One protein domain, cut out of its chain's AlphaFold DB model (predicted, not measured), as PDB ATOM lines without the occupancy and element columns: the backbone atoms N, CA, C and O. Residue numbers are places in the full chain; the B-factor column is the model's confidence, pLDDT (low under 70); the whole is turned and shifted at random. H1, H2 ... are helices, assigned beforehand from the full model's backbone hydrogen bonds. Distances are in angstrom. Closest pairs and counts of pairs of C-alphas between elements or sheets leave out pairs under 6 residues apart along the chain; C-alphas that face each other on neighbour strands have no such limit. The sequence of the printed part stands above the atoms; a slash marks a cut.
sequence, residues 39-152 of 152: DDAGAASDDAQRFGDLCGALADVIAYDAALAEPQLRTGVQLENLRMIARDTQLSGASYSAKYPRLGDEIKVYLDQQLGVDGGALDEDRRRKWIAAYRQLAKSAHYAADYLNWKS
ATOM      1  N   ASP A  39       7.882  -9.357  -0.106       92.56
ATOM      2  CA  ASP A  39       8.827  -9.837  -1.124       92.56
ATOM      3  C   ASP A  39      10.103  -8.975  -1.208       92.56
ATOM      4  O   ASP A  39      11.134  -9.424  -1.709       92.56
ATOM      5  N   ASP A  40      10.050  -7.738  -0.706       94.06
ATOM      6  CA  ASP A  40      11.195  -6.832  -0.605       94.06
ATOM      7  C   ASP A  40      11.684  -6.778   0.849       94.06
ATOM      8  O   ASP A  40      11.075  -6.119   1.703       94.06
ATOM      9  N   ALA A  41      12.766  -7.509   1.134       93.25
ATOM     10  CA  ALA A  41      13.359  -7.593   2.466       93.25
ATOM     11  C   ALA A  41      14.033  -6.281   2.901       93.25
ATOM     12  O   ALA A  41      13.977  -5.940   4.083       93.25
ATOM     13  N   GLY A  42      14.619  -5.530   1.961       95.62
ATOM     14  CA  GLY A  42      15.263  -4.248   2.249       95.62
ATOM     15  C   GLY A  42      14.230  -3.197   2.642       95.62
ATOM     16  O   GLY A  42      14.330  -2.591   3.706       95.62
ATOM     17  N   ALA A  43      13.164  -3.062   1.849       94.69
ATOM     18  CA  ALA A  43      12.064  -2.161   2.184       94.69
ATOM     19  C   ALA A  43      11.335  -2.574   3.474       94.69
ATOM     20  O   ALA A  43      10.891  -1.713   4.232       94.69
ATOM     21  N   ALA A  44      11.200  -3.878   3.744       96.06
ATOM     22  CA  ALA A  44      10.608  -4.363   4.990       96.06
ATOM     23  C   ALA A  44      11.469  -4.063   6.219       96.06
ATOM     24  O   ALA A  44      10.926  -3.755   7.277       96.06
ATOM     25  N   SER A  45      12.791  -4.122   6.068       97.00
ATOM     26  CA  SER A  45      13.735  -3.722   7.106       97.00
ATOM     27  C   SER A  45      13.616  -2.231   7.433       97.00
ATOM     28  O   SER A  45      13.414  -1.869   8.594       97.00
ATOM     29  N   ASP A  46      13.623  -1.368   6.412       96.00
ATOM     30  CA  ASP A  46      13.462   0.082   6.581       96.00
ATOM     31  C   ASP A  46      12.128   0.446   7.251       96.00
ATOM     32  O   ASP A  46      12.065   1.319   8.121       96.00
ATOM     33  N   ASP A  47      11.045  -0.230   6.866       95.56
ATOM     34  CA  ASP A  47       9.730  -0.011   7.463       95.56
ATOM     35  C   ASP A  47       9.665  -0.494   8.915       95.56
ATOM     36  O   ASP A  47       9.089   0.195   9.761       95.56
ATOM     37  N   ALA A  48      10.282  -1.637   9.231       97.00
ATOM     38  CA  ALA A  48      10.394  -2.128  10.600       97.00
ATOM     39  C   ALA A  48      11.181  -1.147  11.481       97.00
ATOM     40  O   ALA A  48      10.737  -0.828  12.586       97.00
ATOM     41  N   GLN A  49      12.278  -0.588  10.962       97.44
ATOM     42  CA  GLN A  49      13.063   0.433  11.654       97.44
ATOM     43  C   GLN A  49      12.215   1.673  11.963       97.44
ATOM     44  O   GLN A  49      12.098   2.080  13.118       97.44
ATOM     45  N   ARG A  50      11.547   2.237  10.948       95.50
ATOM     46  CA  ARG A  50      10.701   3.433  11.104       95.50
ATOM     47  C   ARG A  50       9.515   3.199  12.033       95.50
ATOM     48  O   ARG A  50       9.133   4.093  12.788       95.50
ATOM     49  N   PHE A  51       8.908   2.015  11.980       95.94
ATOM     50  CA  PHE A  51       7.844   1.639  12.904       95.94
ATOM     51  C   PHE A  51       8.363   1.554  14.347       95.94
ATOM     52  O   PHE A  51       7.695   2.037  15.268       95.94
ATOM     53  N   GLY A  52       9.561   0.997  14.544       96.56
ATOM     54  CA  GLY A  52      10.228   0.966  15.841       96.56
ATOM     55  C   GLY A  52      10.500   2.364  16.391       96.56
ATOM     56  O   GLY A  52      10.148   2.652  17.537       96.56
ATOM     57  N   ASP A  53      11.017   3.260  15.553       96.06
ATOM     58  CA  ASP A  53      11.302   4.652  15.916       96.06
ATOM     59  C   ASP A  53      10.025   5.416  16.299       96.06
ATOM     60  O   ASP A  53       9.998   6.122  17.308       96.06
ATOM     61  N   LEU A  54       8.930   5.214  15.556       95.00
ATOM     62  CA  LEU A  54       7.618   5.774  15.892       95.00
ATOM     63  C   LEU A  54       7.124   5.285  17.263       95.00
ATOM     64  O   LEU A  54       6.634   6.081  18.066       95.00
ATOM     65  N   CYS A  55       7.253   3.986  17.550       96.88
ATOM     66  CA  CYS A  55       6.868   3.424  18.845       96.88
ATOM     67  C   CYS A  55       7.731   3.984  19.985       96.88
ATOM     68  O   CYS A  55       7.199   4.322  21.044       96.88
ATOM     69  N   GLY A  56       9.039   4.130  19.763       97.75
ATOM     70  CA  GLY A  56       9.956   4.759  20.713       97.75
ATOM     71  C   GLY A  56       9.560   6.203  21.018       97.75
ATOM     72  O   GLY A  56       9.362   6.558  22.179       97.75
ATOM     73  N   ALA A  57       9.322   7.005  19.978       96.38
ATOM     74  CA  ALA A  57       8.900   8.395  20.121       96.38
ATOM     75  C   ALA A  57       7.570   8.534  20.883       96.38
ATOM     76  O   ALA A  57       7.426   9.420  21.724       96.38
ATOM     77  N   LEU A  58       6.602   7.639  20.645       96.69
ATOM     78  CA  LEU A  58       5.354   7.606  21.414       96.69
ATOM     79  C   LEU A  58       5.610   7.329  22.901       96.69
ATOM     80  O   LEU A  58       5.047   8.020  23.753       96.69
ATOM     81  N   ALA A  59       6.468   6.357  23.227       97.94
ATOM     82  CA  ALA A  59       6.836   6.078  24.613       97.94
ATOM     83  C   ALA A  59       7.477   7.297  25.291       97.94
ATOM     84  O   ALA A  59       7.157   7.589  26.444       97.94
ATOM     85  N   ASP A  60       8.341   8.019  24.577       98.25
ATOM     86  CA  ASP A  60       9.032   9.197  25.097       98.25
ATOM     87  C   ASP A  60       8.079  10.372  25.328       98.25
ATOM     88  O   ASP A  60       8.158  11.024  26.369       98.25
ATOM     89  N   VAL A  61       7.116  10.600  24.430       97.38
ATOM     90  CA  VAL A  61       6.069  11.618  24.619       97.38
ATOM     91  C   VAL A  61       5.213  11.306  25.848       97.38
ATOM     92  O   VAL A  61       4.943  12.198  26.654       97.38
ATOM     93  N   ILE A  62       4.812  10.043  26.034       96.94
ATOM     94  CA  ILE A  62       4.025   9.634  27.206       96.94
ATOM     95  C   ILE A  62       4.853   9.788  28.489       96.94
ATOM     96  O   ILE A  62       4.335  10.262  29.500       96.94
ATOM     97  N   ALA A  63       6.131   9.399  28.459       98.06
ATOM     98  CA  ALA A  63       7.037   9.531  29.596       98.06
ATOM     99  C   ALA A  63       7.290  10.999  29.963       98.06
ATOM    100  O   ALA A  63       7.304  11.337  31.145       98.06
ATOM    101  N   TYR A  64       7.435  11.870  28.963       97.88
ATOM    102  CA  TYR A  64       7.556  13.308  29.158       97.88
ATOM    103  C   TYR A  64       6.302  13.890  29.823       97.88
ATOM    104  O   TYR A  64       6.419  14.552  30.852       97.88
ATOM    105  N   ASP A  65       5.107  13.594  29.297       97.56
ATOM    106  CA  ASP A  65       3.842  14.064  29.882       97.56
ATOM    107  C   ASP A  65       3.651  13.565  31.323       97.56
ATOM    108  O   ASP A  65       3.191  14.307  32.188       97.56
ATOM    109  N   ALA A  66       4.050  12.319  31.599       96.00
ATOM    110  CA  ALA A  66       3.979  11.726  32.932       96.00
ATOM    111  C   ALA A  66       4.884  12.424  33.963       96.00
ATOM    112  O   ALA A  66       4.598  12.353  35.155       96.00
ATOM    113  N   ALA A  67       5.963  13.076  33.520       97.12
ATOM    114  CA  ALA A  67       6.908  13.775  34.389       97.12
ATOM    115  C   ALA A  67       6.493  15.225  34.706       97.12
ATOM    116  O   ALA A  67       7.134  15.880  35.531       97.12
ATOM    117  N   LEU A  68       5.447  15.748  34.057       96.56
ATOM    118  CA  LEU A  68       4.935  17.090  34.325       96.56
ATOM    119  C   LEU A  68       4.238  17.144  35.689       96.56
ATOM    120  O   LEU A  68       3.592  16.188  36.110       96.56
ATOM    121  N   ALA A  69       4.296  18.306  36.348       95.81
ATOM    122  CA  ALA A  69       3.529  18.549  37.575       95.81
ATOM    123  C   ALA A  69       2.015  18.377  37.348       95.81
ATOM    124  O   ALA A  69       1.295  17.925  38.236       95.81
ATOM    125  N   GLU A  70       1.550  18.698  36.137       94.38
ATOM    126  CA  GLU A  70       0.174  18.499  35.690       94.38
ATOM    127  C   GLU A  70       0.151  17.780  34.328       94.38
ATOM    128  O   GLU A  70       0.186  18.440  33.280       94.38
ATOM    129  N   PRO A  71       0.079  16.435  34.311       95.75
ATOM    130  CA  PRO A  71      -0.008  15.664  33.074       95.75
ATOM    131  C   PRO A  71      -1.261  16.001  32.249       95.75
ATOM    132  O   PRO A  71      -2.378  16.127  32.773       95.75
ATOM    133  N   GLN A  72      -1.087  16.123  30.936       95.50
ATOM    134  CA  GLN A  72      -2.127  16.526  29.989       95.50
ATOM    135  C   GLN A  72      -2.869  15.323  29.390       95.50
ATOM    136  O   GLN A  72      -4.070  15.412  29.107       95.50
ATOM    137  N   LEU A  73      -2.204  14.175  29.234       95.00
ATOM    138  CA  LEU A  73      -2.825  12.939  28.750       95.00
ATOM    139  C   LEU A  73      -3.577  12.272  29.901       95.00
ATOM    140  O   LEU A  73      -2.994  11.533  30.666       95.00
ATOM    141  N   ARG A  74      -4.868  12.520  30.092       94.50
ATOM    142  CA  ARG A  74      -5.624  12.065  31.278       94.50
ATOM    143  C   ARG A  74      -6.408  10.770  31.072       94.50
ATOM    144  O   ARG A  74      -6.885  10.192  32.046       94.50
ATOM    145  N   THR A  75      -6.567  10.318  29.832       93.88
ATOM    146  CA  THR A  75      -7.442   9.193  29.463       93.88
ATOM    147  C   THR A  75      -6.832   8.330  28.363       93.88
ATOM    148  O   THR A  75      -5.999   8.802  27.585       93.88
ATOM    149  N   GLY A  76      -7.295   7.083  28.249       88.62
ATOM    150  CA  GLY A  76      -6.935   6.205  27.132       88.62
ATOM    151  C   GLY A  76      -7.367   6.757  25.768       88.62
ATOM    152  O   GLY A  76      -6.652   6.593  24.787       88.62
ATOM    153  N   VAL A  77      -8.477   7.499  25.710       89.81
ATOM    154  CA  VAL A  77      -8.938   8.162  24.474       89.81
ATOM    155  C   VAL A  77      -7.935   9.209  23.982       89.81
ATOM    156  O   VAL A  77      -7.661   9.297  22.788       89.81
ATOM    157  N   GLN A  78      -7.341   9.991  24.887       93.56
ATOM    158  CA  GLN A  78      -6.314  10.968  24.509       93.56
ATOM    159  C   GLN A  78      -5.034  10.294  24.002       93.56
ATOM    160  O   GLN A  78      -4.401  10.823  23.091       93.56
ATOM    161  N   LEU A  79      -4.677   9.124  24.543       91.25
ATOM    162  CA  LEU A  79      -3.579   8.320  24.003       91.25
ATOM    163  C   LEU A  79      -3.895   7.791  22.606       91.25
ATOM    164  O   LEU A  79      -3.039   7.857  21.730       91.25
ATOM    165  N   GLU A  80      -5.116   7.317  22.371       88.75
ATOM    166  CA  GLU A  80      -5.516   6.873  21.036       88.75
ATOM    167  C   GLU A  80      -5.469   8.023  20.022       88.75
ATOM    168  O   GLU A  80      -4.891   7.878  18.946       88.75
ATOM    169  N   ASN A  81      -5.947   9.211  20.403       91.62
ATOM    170  CA  ASN A  81      -5.830  10.407  19.569       91.62
ATOM    171  C   ASN A  81      -4.365  10.760  19.273       91.62
ATOM    172  O   ASN A  81      -4.031  11.071  18.129       91.62
ATOM    173  N   LEU A  82      -3.476  10.680  20.271       92.75
ATOM    174  CA  LEU A  82      -2.039  10.892  20.078       92.75
ATOM    175  C   LEU A  82      -1.465   9.906  19.052       92.75
ATOM    176  O   LEU A  82      -0.735  10.323  18.156       92.75
ATOM    177  N   ARG A  83      -1.814   8.617  19.139       89.00
ATOM    178  CA  ARG A  83      -1.364   7.594  18.180       89.00
ATOM    179  C   ARG A  83      -1.846   7.881  16.766       89.00
ATOM    180  O   ARG A  83      -1.061   7.766  15.827       89.00
ATOM    181  N   MET A  84      -3.122   8.237  16.615       88.19
ATOM    182  CA  MET A  84      -3.698   8.586  15.318       88.19
ATOM    183  C   MET A  84      -2.972   9.785  14.705       88.19
ATOM    184  O   MET A  84      -2.526   9.702  13.565       88.19
ATOM    185  N   ILE A  85      -2.765  10.855  15.479       90.00
ATOM    186  CA  ILE A  85      -2.041  12.051  15.028       90.00
ATOM    187  C   ILE A  85      -0.591  11.713  14.663       90.00
ATOM    188  O   ILE A  85      -0.104  12.139  13.617       90.00
ATOM    189  N   ALA A  86       0.107  10.933  15.493       89.25
ATOM    190  CA  ALA A  86       1.487  10.535  15.229       89.25
ATOM    191  C   ALA A  86       1.595   9.732  13.925       89.25
ATOM    192  O   ALA A  86       2.458  10.009  13.096       89.25
ATOM    193  N   ARG A  87       0.672   8.794  13.696       84.12
ATOM    194  CA  ARG A  87       0.591   8.045  12.440       84.12
ATOM    195  C   ARG A  87       0.324   8.967  11.252       84.12
ATOM    196  O   ARG A  87       1.051   8.908  10.267       84.12
ATOM    197  N   ASP A  88      -0.692   9.819  11.337       85.06
ATOM    198  CA  ASP A  88      -1.112  10.647  10.206       85.06
ATOM    199  C   ASP A  88      -0.024  11.664   9.817       85.06
ATOM    200  O   ASP A  88       0.202  11.900   8.631       85.06
ATOM    201  N   THR A  89       0.708  12.202  10.799       83.81
ATOM    202  CA  THR A  89       1.803  13.166  10.581       83.81
ATOM    203  C   THR A  89       3.101  12.523  10.098       83.81
ATOM    204  O   THR A  89       3.765  13.096   9.239       83.81
ATOM    205  N   GLN A  90       3.470  11.344  10.608       82.62
ATOM    206  CA  GLN A  90       4.722  10.673  10.234       82.62
ATOM    207  C   GLN A  90       4.594   9.861   8.943       82.62
ATOM    208  O   GLN A  90       5.559   9.730   8.196       82.62
ATOM    209  N   LEU A  91       3.405   9.328   8.657       80.50
ATOM    210  CA  LEU A  91       3.169   8.437   7.518       80.50
ATOM    211  C   LEU A  91       2.335   9.091   6.410       80.50
ATOM    212  O   LEU A  91       1.913   8.404   5.485       80.50
ATOM    213  N   SER A  92       2.072  10.402   6.483       80.00
ATOM    214  CA  SER A  92       1.193  11.115   5.536       80.00
ATOM    215  C   SER A  92      -0.175  10.431   5.357       80.00
ATOM    216  O   SER A  92      -0.688  10.315   4.247       80.00
ATOM    217  N   GLY A  93      -0.744   9.915   6.451       68.75
ATOM    218  CA  GLY A  93      -2.004   9.158   6.455       68.75
ATOM    219  C   GLY A  93      -1.906   7.695   5.998       68.75
ATOM    220  O   GLY A  93      -2.905   6.976   6.062       68.75
ATOM    221  N   ALA A  94      -0.734   7.215   5.571       79.56
ATOM    222  CA  ALA A  94      -0.520   5.796   5.306       79.56
ATOM    223  C   ALA A  94      -0.486   4.983   6.611       79.56
ATOM    224  O   ALA A  94      -0.275   5.504   7.708       79.56
ATOM    225  N   SER A  95      -0.693   3.672   6.502       82.50
ATOM    226  CA  SER A  95      -0.661   2.771   7.650       82.50
ATOM    227  C   SER A  95       0.174   1.539   7.352       82.50
ATOM    228  O   SER A  95      -0.060   0.854   6.358       82.50
ATOM    229  N   TYR A  96       1.103   1.212   8.255       87.06
ATOM    230  CA  TYR A  96       1.865  -0.027   8.150       87.06
ATOM    231  C   TYR A  96       0.969  -1.262   8.198       87.06
ATOM    232  O   TYR A  96       1.296  -2.234   7.539       87.06
ATOM    233  N   SER A  97      -0.188  -1.235   8.870       85.25
ATOM    234  CA  SER A  97      -1.112  -2.377   8.844       85.25
ATOM    235  C   SER A  97      -1.821  -2.555   7.499       85.25
ATOM    236  O   SER A  97      -2.289  -3.646   7.206       85.25
ATOM    237  N   ALA A  98      -1.885  -1.521   6.653       87.50
ATOM    238  CA  ALA A  98      -2.371  -1.674   5.281       87.50
ATOM    239  C   ALA A  98      -1.326  -2.361   4.386       87.50
ATOM    240  O   ALA A  98      -1.688  -3.126   3.496       87.50
ATOM    241  N   LYS A  99      -0.035  -2.098   4.633       90.44
ATOM    242  CA  LYS A  99       1.088  -2.722   3.915       90.44
ATOM    243  C   LYS A  99       1.434  -4.117   4.456       90.44
ATOM    244  O   LYS A  99       1.775  -5.002   3.682       90.44
ATOM    245  N   TYR A 100       1.302  -4.309   5.764       93.88
ATOM    246  CA  TYR A 100       1.599  -5.528   6.514       93.88
ATOM    247  C   TYR A 100       0.355  -5.929   7.324       93.88
ATOM    248  O   TYR A 100       0.264  -5.589   8.506       93.88
ATOM    249  N   PRO A 101      -0.633  -6.624   6.729       90.44
ATOM    250  CA  PRO A 101      -1.907  -6.927   7.391       90.44
ATOM    251  C   PRO A 101      -1.739  -7.601   8.754       90.44
ATOM    252  O   PRO A 101      -2.338  -7.170   9.741       90.44
ATOM    253  N   ARG A 102      -0.830  -8.579   8.838       93.75
ATOM    254  CA  ARG A 102      -0.523  -9.292  10.079       93.75
ATOM    255  C   ARG A 102       0.012  -8.384  11.187       93.75
ATOM    256  O   ARG A 102      -0.248  -8.634  12.359       93.75
ATOM    257  N   LEU A 103       0.729  -7.313  10.841       94.75
ATOM    258  CA  LEU A 103       1.312  -6.400  11.824       94.75
ATOM    259  C   LEU A 103       0.226  -5.752  12.692       94.75
ATOM    260  O   LEU A 103       0.402  -5.621  13.902       94.75
ATOM    261  N   GLY A 104      -0.903  -5.369  12.087       91.00
ATOM    262  CA  GLY A 104      -2.020  -4.762  12.810       91.00
ATOM    263  C   GLY A 104      -2.591  -5.687  13.887       91.00
ATOM    264  O   GLY A 104      -2.792  -5.250  15.022       91.00
ATOM    265  N   ASP A 105      -2.787  -6.960  13.545       92.44
ATOM    266  CA  ASP A 105      -3.337  -7.965  14.456       92.44
ATOM    267  C   ASP A 105      -2.365  -8.297  15.594       92.44
ATOM    268  O   ASP A 105      -2.769  -8.303  16.756       92.44
ATOM    269  N   GLU A 106      -1.077  -8.485  15.295       95.19
ATOM    270  CA  GLU A 106      -0.049  -8.772  16.310       95.19
ATOM    271  C   GLU A 106       0.071  -7.616  17.322       95.19
ATOM    272  O   GLU A 106       0.095  -7.837  18.537       95.19
ATOM    273  N   ILE A 107       0.065  -6.365  16.844       94.25
ATOM    274  CA  ILE A 107       0.073  -5.176  17.711       94.25
ATOM    275  C   ILE A 107      -1.195  -5.122  18.560       94.25
ATOM    276  O   ILE A 107      -1.116  -4.856  19.760       94.25
ATOM    277  N   LYS A 108      -2.366  -5.345  17.953       92.25
ATOM    278  CA  LYS A 108      -3.645  -5.294  18.665       92.25
ATOM    279  C   LYS A 108      -3.691  -6.333  19.779       92.25
ATOM    280  O   LYS A 108      -3.980  -5.974  20.916       92.25
ATOM    281  N   VAL A 109      -3.377  -7.588  19.464       94.62
ATOM    282  CA  VAL A 109      -3.362  -8.687  20.437       94.62
ATOM    283  C   VAL A 109      -2.414  -8.365  21.588       94.62
ATOM    284  O   VAL A 109      -2.792  -8.508  22.750       94.62
ATOM    285  N   TYR A 110      -1.214  -7.872  21.283       95.81
ATOM    286  CA  TYR A 110      -0.243  -7.495  22.302       95.81
ATOM    287  C   TYR A 110      -0.738  -6.357  23.201       95.81
ATOM    288  O   TYR A 110      -0.713  -6.481  24.425       95.81
ATOM    289  N   LEU A 111      -1.217  -5.255  22.620       93.56
ATOM    290  CA  LEU A 111      -1.683  -4.104  23.393       93.56
ATOM    291  C   LEU A 111      -2.916  -4.448  24.236       93.56
ATOM    292  O   LEU A 111      -2.955  -4.073  25.406       93.56
ATOM    293  N   ASP A 112      -3.868  -5.216  23.700       93.88
ATOM    294  CA  ASP A 112      -5.048  -5.666  24.447       93.88
ATOM    295  C   ASP A 112      -4.639  -6.532  25.657       93.88
ATOM    296  O   ASP A 112      -5.200  -6.380  26.743       93.88
ATOM    297  N   GLN A 113      -3.621  -7.392  25.510       94.44
ATOM    298  CA  GLN A 113      -3.083  -8.202  26.612       94.44
ATOM    299  C   GLN A 113      -2.371  -7.364  27.683       94.44
ATOM    300  O   GLN A 113      -2.516  -7.645  28.872       94.44
ATOM    301  N   GLN A 114      -1.595  -6.351  27.287       93.00
ATOM    302  CA  GLN A 114      -0.805  -5.546  28.228       93.00
ATOM    303  C   GLN A 114      -1.617  -4.440  28.919       93.00
ATOM    304  O   GLN A 114      -1.322  -4.065  30.057       93.00
ATOM    305  N   LEU A 115      -2.615  -3.883  28.230       90.44
ATOM    306  CA  LEU A 115      -3.266  -2.622  28.607       90.44
ATOM    307  C   LEU A 115      -4.773  -2.762  28.850       90.44
ATOM    308  O   LEU A 115      -5.385  -1.852  29.427       90.44
ATOM    309  N   GLY A 116      -5.359  -3.884  28.425       88.06
ATOM    310  CA  GLY A 116      -6.802  -4.072  28.354       88.06
ATOM    311  C   GLY A 116      -7.456  -3.208  27.271       88.06
ATOM    312  O   GLY A 116      -6.793  -2.487  26.531       88.06
ATOM    313  N   VAL A 117      -8.787  -3.258  27.207       83.38
ATOM    314  CA  VAL A 117      -9.596  -2.555  26.186       83.38
ATOM    315  C   VAL A 117     -10.301  -1.297  26.707       83.38
ATOM    316  O   VAL A 117     -11.021  -0.634  25.967       83.38
ATOM    317  N   ASP A 118     -10.140  -0.972  27.990       80.69
ATOM    318  CA  ASP A 118     -10.828   0.161  28.616       80.69
ATOM    319  C   ASP A 118     -10.171   1.503  28.230       80.69
ATOM    320  O   ASP A 118      -8.958   1.650  28.300       80.69
ATOM    321  N   GLY A 119     -10.953   2.517  27.871       78.94
ATOM    322  CA  GLY A 119     -10.469   3.874  27.581       78.94
ATOM    323  C   GLY A 119     -10.365   4.796  28.803       78.94
ATOM    324  O   GLY A 119     -10.137   5.993  28.617       78.94
ATOM    325  N   GLY A 120     -10.578   4.269  30.016       88.56
ATOM    326  CA  GLY A 120     -10.687   5.008  31.277       88.56
ATOM    327  C   GLY A 120      -9.487   5.877  31.682       88.56
ATOM    328  O   GLY A 120      -8.584   6.182  30.898       88.56
ATOM    329  N   ALA A 121      -9.493   6.314  32.943       91.69
ATOM    330  CA  ALA A 121      -8.487   7.231  33.475       91.69
ATOM    331  C   ALA A 121      -7.056   6.696  33.292       91.69
ATOM    332  O   ALA A 121      -6.795   5.493  33.397       91.69
ATOM    333  N   LEU A 122      -6.133   7.615  33.009       92.00
ATOM    334  CA  LEU A 122      -4.718   7.333  32.818       92.00
ATOM    335  C   LEU A 122      -3.932   7.705  34.080       92.00
ATOM    336  O   LEU A 122      -3.297   8.763  34.161       92.00
ATOM    337  N   ASP A 123      -4.019   6.826  35.076       91.56
ATOM    338  CA  ASP A 123      -3.217   6.911  36.294       91.56
ATOM    339  C   ASP A 123      -1.739   6.564  36.041       91.56
ATOM    340  O   ASP A 123      -1.328   6.200  34.935       91.56
ATOM    341  N   GLU A 124      -0.916   6.711  37.076       93.12
ATOM    342  CA  GLU A 124       0.525   6.483  36.984       93.12
ATOM    343  C   GLU A 124       0.871   5.045  36.564       93.12
ATOM    344  O   GLU A 124       1.746   4.839  35.723       93.12
ATOM    345  N   ASP A 125       0.166   4.045  37.099       92.62
ATOM    346  CA  ASP A 125       0.422   2.646  36.759       92.62
ATOM    347  C   ASP A 125       0.112   2.359  35.294       92.62
ATOM    348  O   ASP A 125       0.907   1.748  34.572       92.62
ATOM    349  N   ARG A 126      -1.013   2.887  34.822       93.06
ATOM    350  CA  ARG A 126      -1.434   2.746  33.442       93.06
ATOM    351  C   ARG A 126      -0.467   3.437  32.488       93.06
ATOM    352  O   ARG A 126      -0.132   2.852  31.460       93.06
ATOM    353  N   ARG A 127       0.055   4.621  32.830       94.81
ATOM    354  CA  ARG A 127       1.117   5.280  32.041       94.81
ATOM    355  C   ARG A 127       2.356   4.415  31.929       94.81
ATOM    356  O   ARG A 127       2.858   4.231  30.825       94.81
ATOM    357  N   ARG A 128       2.833   3.857  33.048       96.00
ATOM    358  CA  ARG A 128       4.011   2.980  33.044       96.00
ATOM    359  C   ARG A 128       3.806   1.776  32.129       96.00
ATOM    360  O   ARG A 128       4.711   1.454  31.363       96.00
ATOM    361  N   LYS A 129       2.618   1.161  32.147       95.50
ATOM    362  CA  LYS A 129       2.268   0.055  31.240       95.50
ATOM    363  C   LYS A 129       2.273   0.480  29.773       95.50
ATOM    364  O   LYS A 129       2.867  -0.216  28.957       95.50
ATOM    365  N   TRP A 130       1.692   1.632  29.439       95.38
ATOM    366  CA  TRP A 130       1.729   2.174  28.075       95.38
ATOM    367  C   TRP A 130       3.157   2.445  27.590       95.38
ATOM    368  O   TRP A 130       3.523   2.024  26.495       95.38
ATOM    369  N   ILE A 131       3.984   3.089  28.419       97.19
ATOM    370  CA  ILE A 131       5.399   3.352  28.113       97.19
ATOM    371  C   ILE A 131       6.146   2.032  27.888       97.19
ATOM    372  O   ILE A 131       6.881   1.895  26.911       97.19
ATOM    373  N   ALA A 132       5.956   1.046  28.769       97.75
ATOM    374  CA  ALA A 132       6.598  -0.260  28.655       97.75
ATOM    375  C   ALA A 132       6.168  -1.003  27.380       97.75
ATOM    376  O   ALA A 132       7.026  -1.514  26.662       97.75
ATOM    377  N   ALA A 133       4.869  -1.005  27.067       97.19
ATOM    378  CA  ALA A 133       4.331  -1.650  25.876       97.19
ATOM    379  C   ALA A 133       4.903  -1.039  24.588       97.19
ATOM    380  O   ALA A 133       5.345  -1.769  23.701       97.19
ATOM    381  N   TYR A 134       4.975   0.292  24.493       97.94
ATOM    382  CA  TYR A 134       5.560   0.950  23.322       97.94
ATOM    383  C   TYR A 134       7.062   0.738  23.188       97.94
ATOM    384  O   TYR A 134       7.549   0.520  22.081       97.94
ATOM    385  N   ARG A 135       7.800   0.734  24.301       98.44
ATOM    386  CA  ARG A 135       9.227   0.391  24.282       98.44
ATOM    387  C   ARG A 135       9.458  -1.043  23.826       98.44
ATOM    388  O   ARG A 135      10.423  -1.298  23.116       98.44
ATOM    389  N   GLN A 136       8.592  -1.971  24.222       98.56
ATOM    390  CA  GLN A 136       8.698  -3.354  23.779       98.56
ATOM    391  C   GLN A 136       8.357  -3.496  22.291       98.56
ATOM    392  O   GLN A 136       9.107  -4.142  21.570       98.56
ATOM    393  N   LEU A 137       7.302  -2.829  21.807       98.00
ATOM    394  CA  LEU A 137       6.999  -2.758  20.374       98.00
ATOM    395  C   LEU A 137       8.177  -2.202  19.566       98.00
ATOM    396  O   LEU A 137       8.517  -2.768  18.531       98.00
ATOM    397  N   ALA A 138       8.823  -1.141  20.062       98.19
ATOM    398  CA  ALA A 138      10.008  -0.566  19.435       98.19
ATOM    399  C   ALA A 138      11.145  -1.591  19.328       98.19
ATOM    400  O   ALA A 138      11.641  -1.839  18.235       98.19
ATOM    401  N   LYS A 139      11.480  -2.269  20.435       98.44
ATOM    402  CA  LYS A 139      12.505  -3.325  20.453       98.44
ATOM    403  C   LYS A 139      12.198  -4.453  19.471       98.44
ATOM    404  O   LYS A 139      13.080  -4.852  18.721       98.44
ATOM    405  N   SER A 140      10.965  -4.961  19.461       98.25
ATOM    406  CA  SER A 140      10.551  -6.033  18.548       98.25
ATOM    407  C   SER A 140      10.630  -5.617  17.079       98.25
ATOM    408  O   SER A 140      10.959  -6.437  16.222       98.25
ATOM    409  N   ALA A 141      10.349  -4.350  16.777       98.12
ATOM    410  CA  ALA A 141      10.441  -3.807  15.429       98.12
ATOM    411  C   ALA A 141      11.897  -3.591  14.988       98.12
ATOM    412  O   ALA A 141      12.264  -3.999  13.890       98.12
ATOM    413  N   HIS A 142      12.747  -3.040  15.860       98.44
ATOM    414  CA  HIS A 142      14.187  -2.911  15.608       98.44
ATOM    415  C   HIS A 142      14.854  -4.277  15.429       98.44
ATOM    416  O   HIS A 142      15.594  -4.471  14.473       98.44
ATOM    417  N   TYR A 143      14.492  -5.268  16.250       98.25
ATOM    418  CA  TYR A 143      14.917  -6.653  16.040       98.25
ATOM    419  C   TYR A 143      14.522  -7.180  14.656       98.25
ATOM    420  O   TYR A 143      15.320  -7.843  13.993       98.25
ATOM    421  N   ALA A 144      13.299  -6.889  14.199       97.88
ATOM    422  CA  ALA A 144      12.862  -7.310  12.876       97.88
ATOM    423  C   ALA A 144      13.698  -6.659  11.762       97.88
ATOM    424  O   ALA A 144      14.105  -7.364  10.837       97.88
ATOM    425  N   ALA A 145      13.998  -5.362  11.877       97.69
ATOM    426  CA  ALA A 145      14.869  -4.640  10.949       97.69
ATOM    427  C   ALA A 145      16.283  -5.246  10.912       97.69
ATOM    428  O   ALA A 145      16.757  -5.682   9.860       97.69
ATOM    429  N   ASP A 146      16.918  -5.384  12.076       97.12
ATOM    430  CA  ASP A 146      18.266  -5.942  12.203       97.12
ATOM    431  C   ASP A 146      18.345  -7.367  11.650       97.12
ATOM    432  O   ASP A 146      19.292  -7.721  10.947       97.12
ATOM    433  N   TYR A 147      17.333  -8.194  11.925       96.94
ATOM    434  CA  TYR A 147      17.293  -9.565  11.430       96.94
ATOM    435  C   TYR A 147      17.164  -9.616   9.903       96.94
ATOM    436  O   TYR A 147      17.828 -10.427   9.251       96.94
ATOM    437  N   LEU A 148      16.278  -8.800   9.324       96.00
ATOM    438  CA  LEU A 148      16.081  -8.748   7.875       96.00
ATOM    439  C   LEU A 148      17.362  -8.288   7.171       96.00
ATOM    440  O   LEU A 148      17.761  -8.916   6.191       96.00
ATOM    441  N   ASN A 149      18.061  -7.295   7.727       93.81
ATOM    442  CA  ASN A 149      19.369  -6.856   7.237       93.81
ATOM    443  C   ASN A 149      20.446  -7.936   7.376       93.81
ATOM    444  O   ASN A 149      21.210  -8.148   6.445       93.81
ATOM    445  N   TRP A 150      20.499  -8.650   8.504       92.50
ATOM    446  CA  TRP A 150      21.486  -9.712   8.739       92.50
ATOM    447  C   TRP A 150      21.358 -10.883   7.754       92.50
ATOM    448  O   TRP A 150      22.351 -11.534   7.433       92.50
ATOM    449  N   LYS A 151      20.137 -11.178   7.291       86.12
ATOM    450  CA  LYS A 151      19.872 -12.270   6.344       86.12
ATOM    451  C   LYS A 151      20.096 -11.870   4.874       86.12
ATOM    452  O   LYS A 151      20.192 -12.768   4.036       86.12
ATOM    453  N   SER A 152      20.094 -10.570   4.577       78.69
ATOM    454  CA  SER A 152      20.212 -10.014   3.219       78.69
ATOM    455  C   SER A 152      21.651 -10.070   2.716       78.69
ATOM    456  O   SER A 152      21.828 -10.414   1.526       78.69
TER     457      SER A 152
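What this domain is: This is residues 39 to 152 of the 152 residues of an uncharacterized protein of Blastopirellula marina DSM 3645 (UniProt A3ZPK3). Two long helices, H1 and H5, lie side by side and run opposite ways, making the longest axis; two shorter helices, H2 and H4, lie over one side of this pair, H2 beside H1 and H4 beside H5. This shorter pair is loosely set, with H2 and H4 apart from each other, and the small helix H3 comes between them along the chain, beside the first residues of H4. The printed part has 114 residues with five named helices, H1 to H5 in order, and no named strand; the class is all helix. The whole is compact, with a radius of gyration of the C-alphas of 14.7 A, yet elongated in outline, spanning 47 by 26 by 23 A.

Where its parts are: H1 is residues 41 to 66, beginning at C-alpha 41 at (13.359, -7.593, 2.466) and measuring 37.3 A from first to last C-alpha. H2 is residues 76 to 90, 21.0 A long, beginning at C-alpha 76 at (-6.935, 6.205, 27.132). H3 is residues 96 to 99, 5.1 A long. H4 is residues 101 to 115, 21.7 A long. H5, the longest helix with 28 residues, is residues 124 to 151, 40.8 A long, ending at C-alpha 151 at (19.872, -12.270, 6.344).

How they stand to each other: H1 and H5 touch at a shallow tilt of 18 degrees, opposite ways; their closest C-alphas, those of Gly 52 and Ala 138, are 3.9 A apart. H1 and H2 form a helical hairpin but only just touch, with 3 pairs of C-alphas within 8 A, through residues 54 to 58 of H1 and 83 to 86 of H2. Their closest C-alphas, those of Leu 58 and Arg 83, are 7.5 A apart, and they run opposite ways at a steep tilt of 43 degrees. H4 and H5 form a second helical hairpin, touching at a shallow tilt of 32 degrees, opposite ways; H5 touches H4 with residues 126 to 137 alone, and the closest C-alphas, those of Leu 115 and Lys 129, are 6.7 A apart. The helix packing is mostly aligned, but only just: 2 of 3 pairs are at a shallow tilt. H3 and H4 touch only at the corner by their link, the closest C-alphas being those of Ser 97 and Gly 104 at 4.7 A. H1 and H3 are close but not clearly touching, with the closest C-alphas, those of Phe 51 and Tyr 96, 7.8 A apart. H2 and H5 are near each other, while H1 and H4 are apart. In H1, H2 and H5 every O i to N i+4 pair is within hydrogen-bond range; in H4 10 of 11 are, and H3 is too short for such a pair.

The domain as a whole: The two C-alphas farthest apart, those of Asp 39 and Ala 69, are 48.3 A apart. The printed part has no cut and ends at residue 152, the chain's last. The links H2 to H3 and H3 to H4 are tight, those from H1 to H2 and H4 to H5 are short, and no link is long. The mean pLDDT of the printed part is 92.9, and residue 93 is the one printed residue under 70.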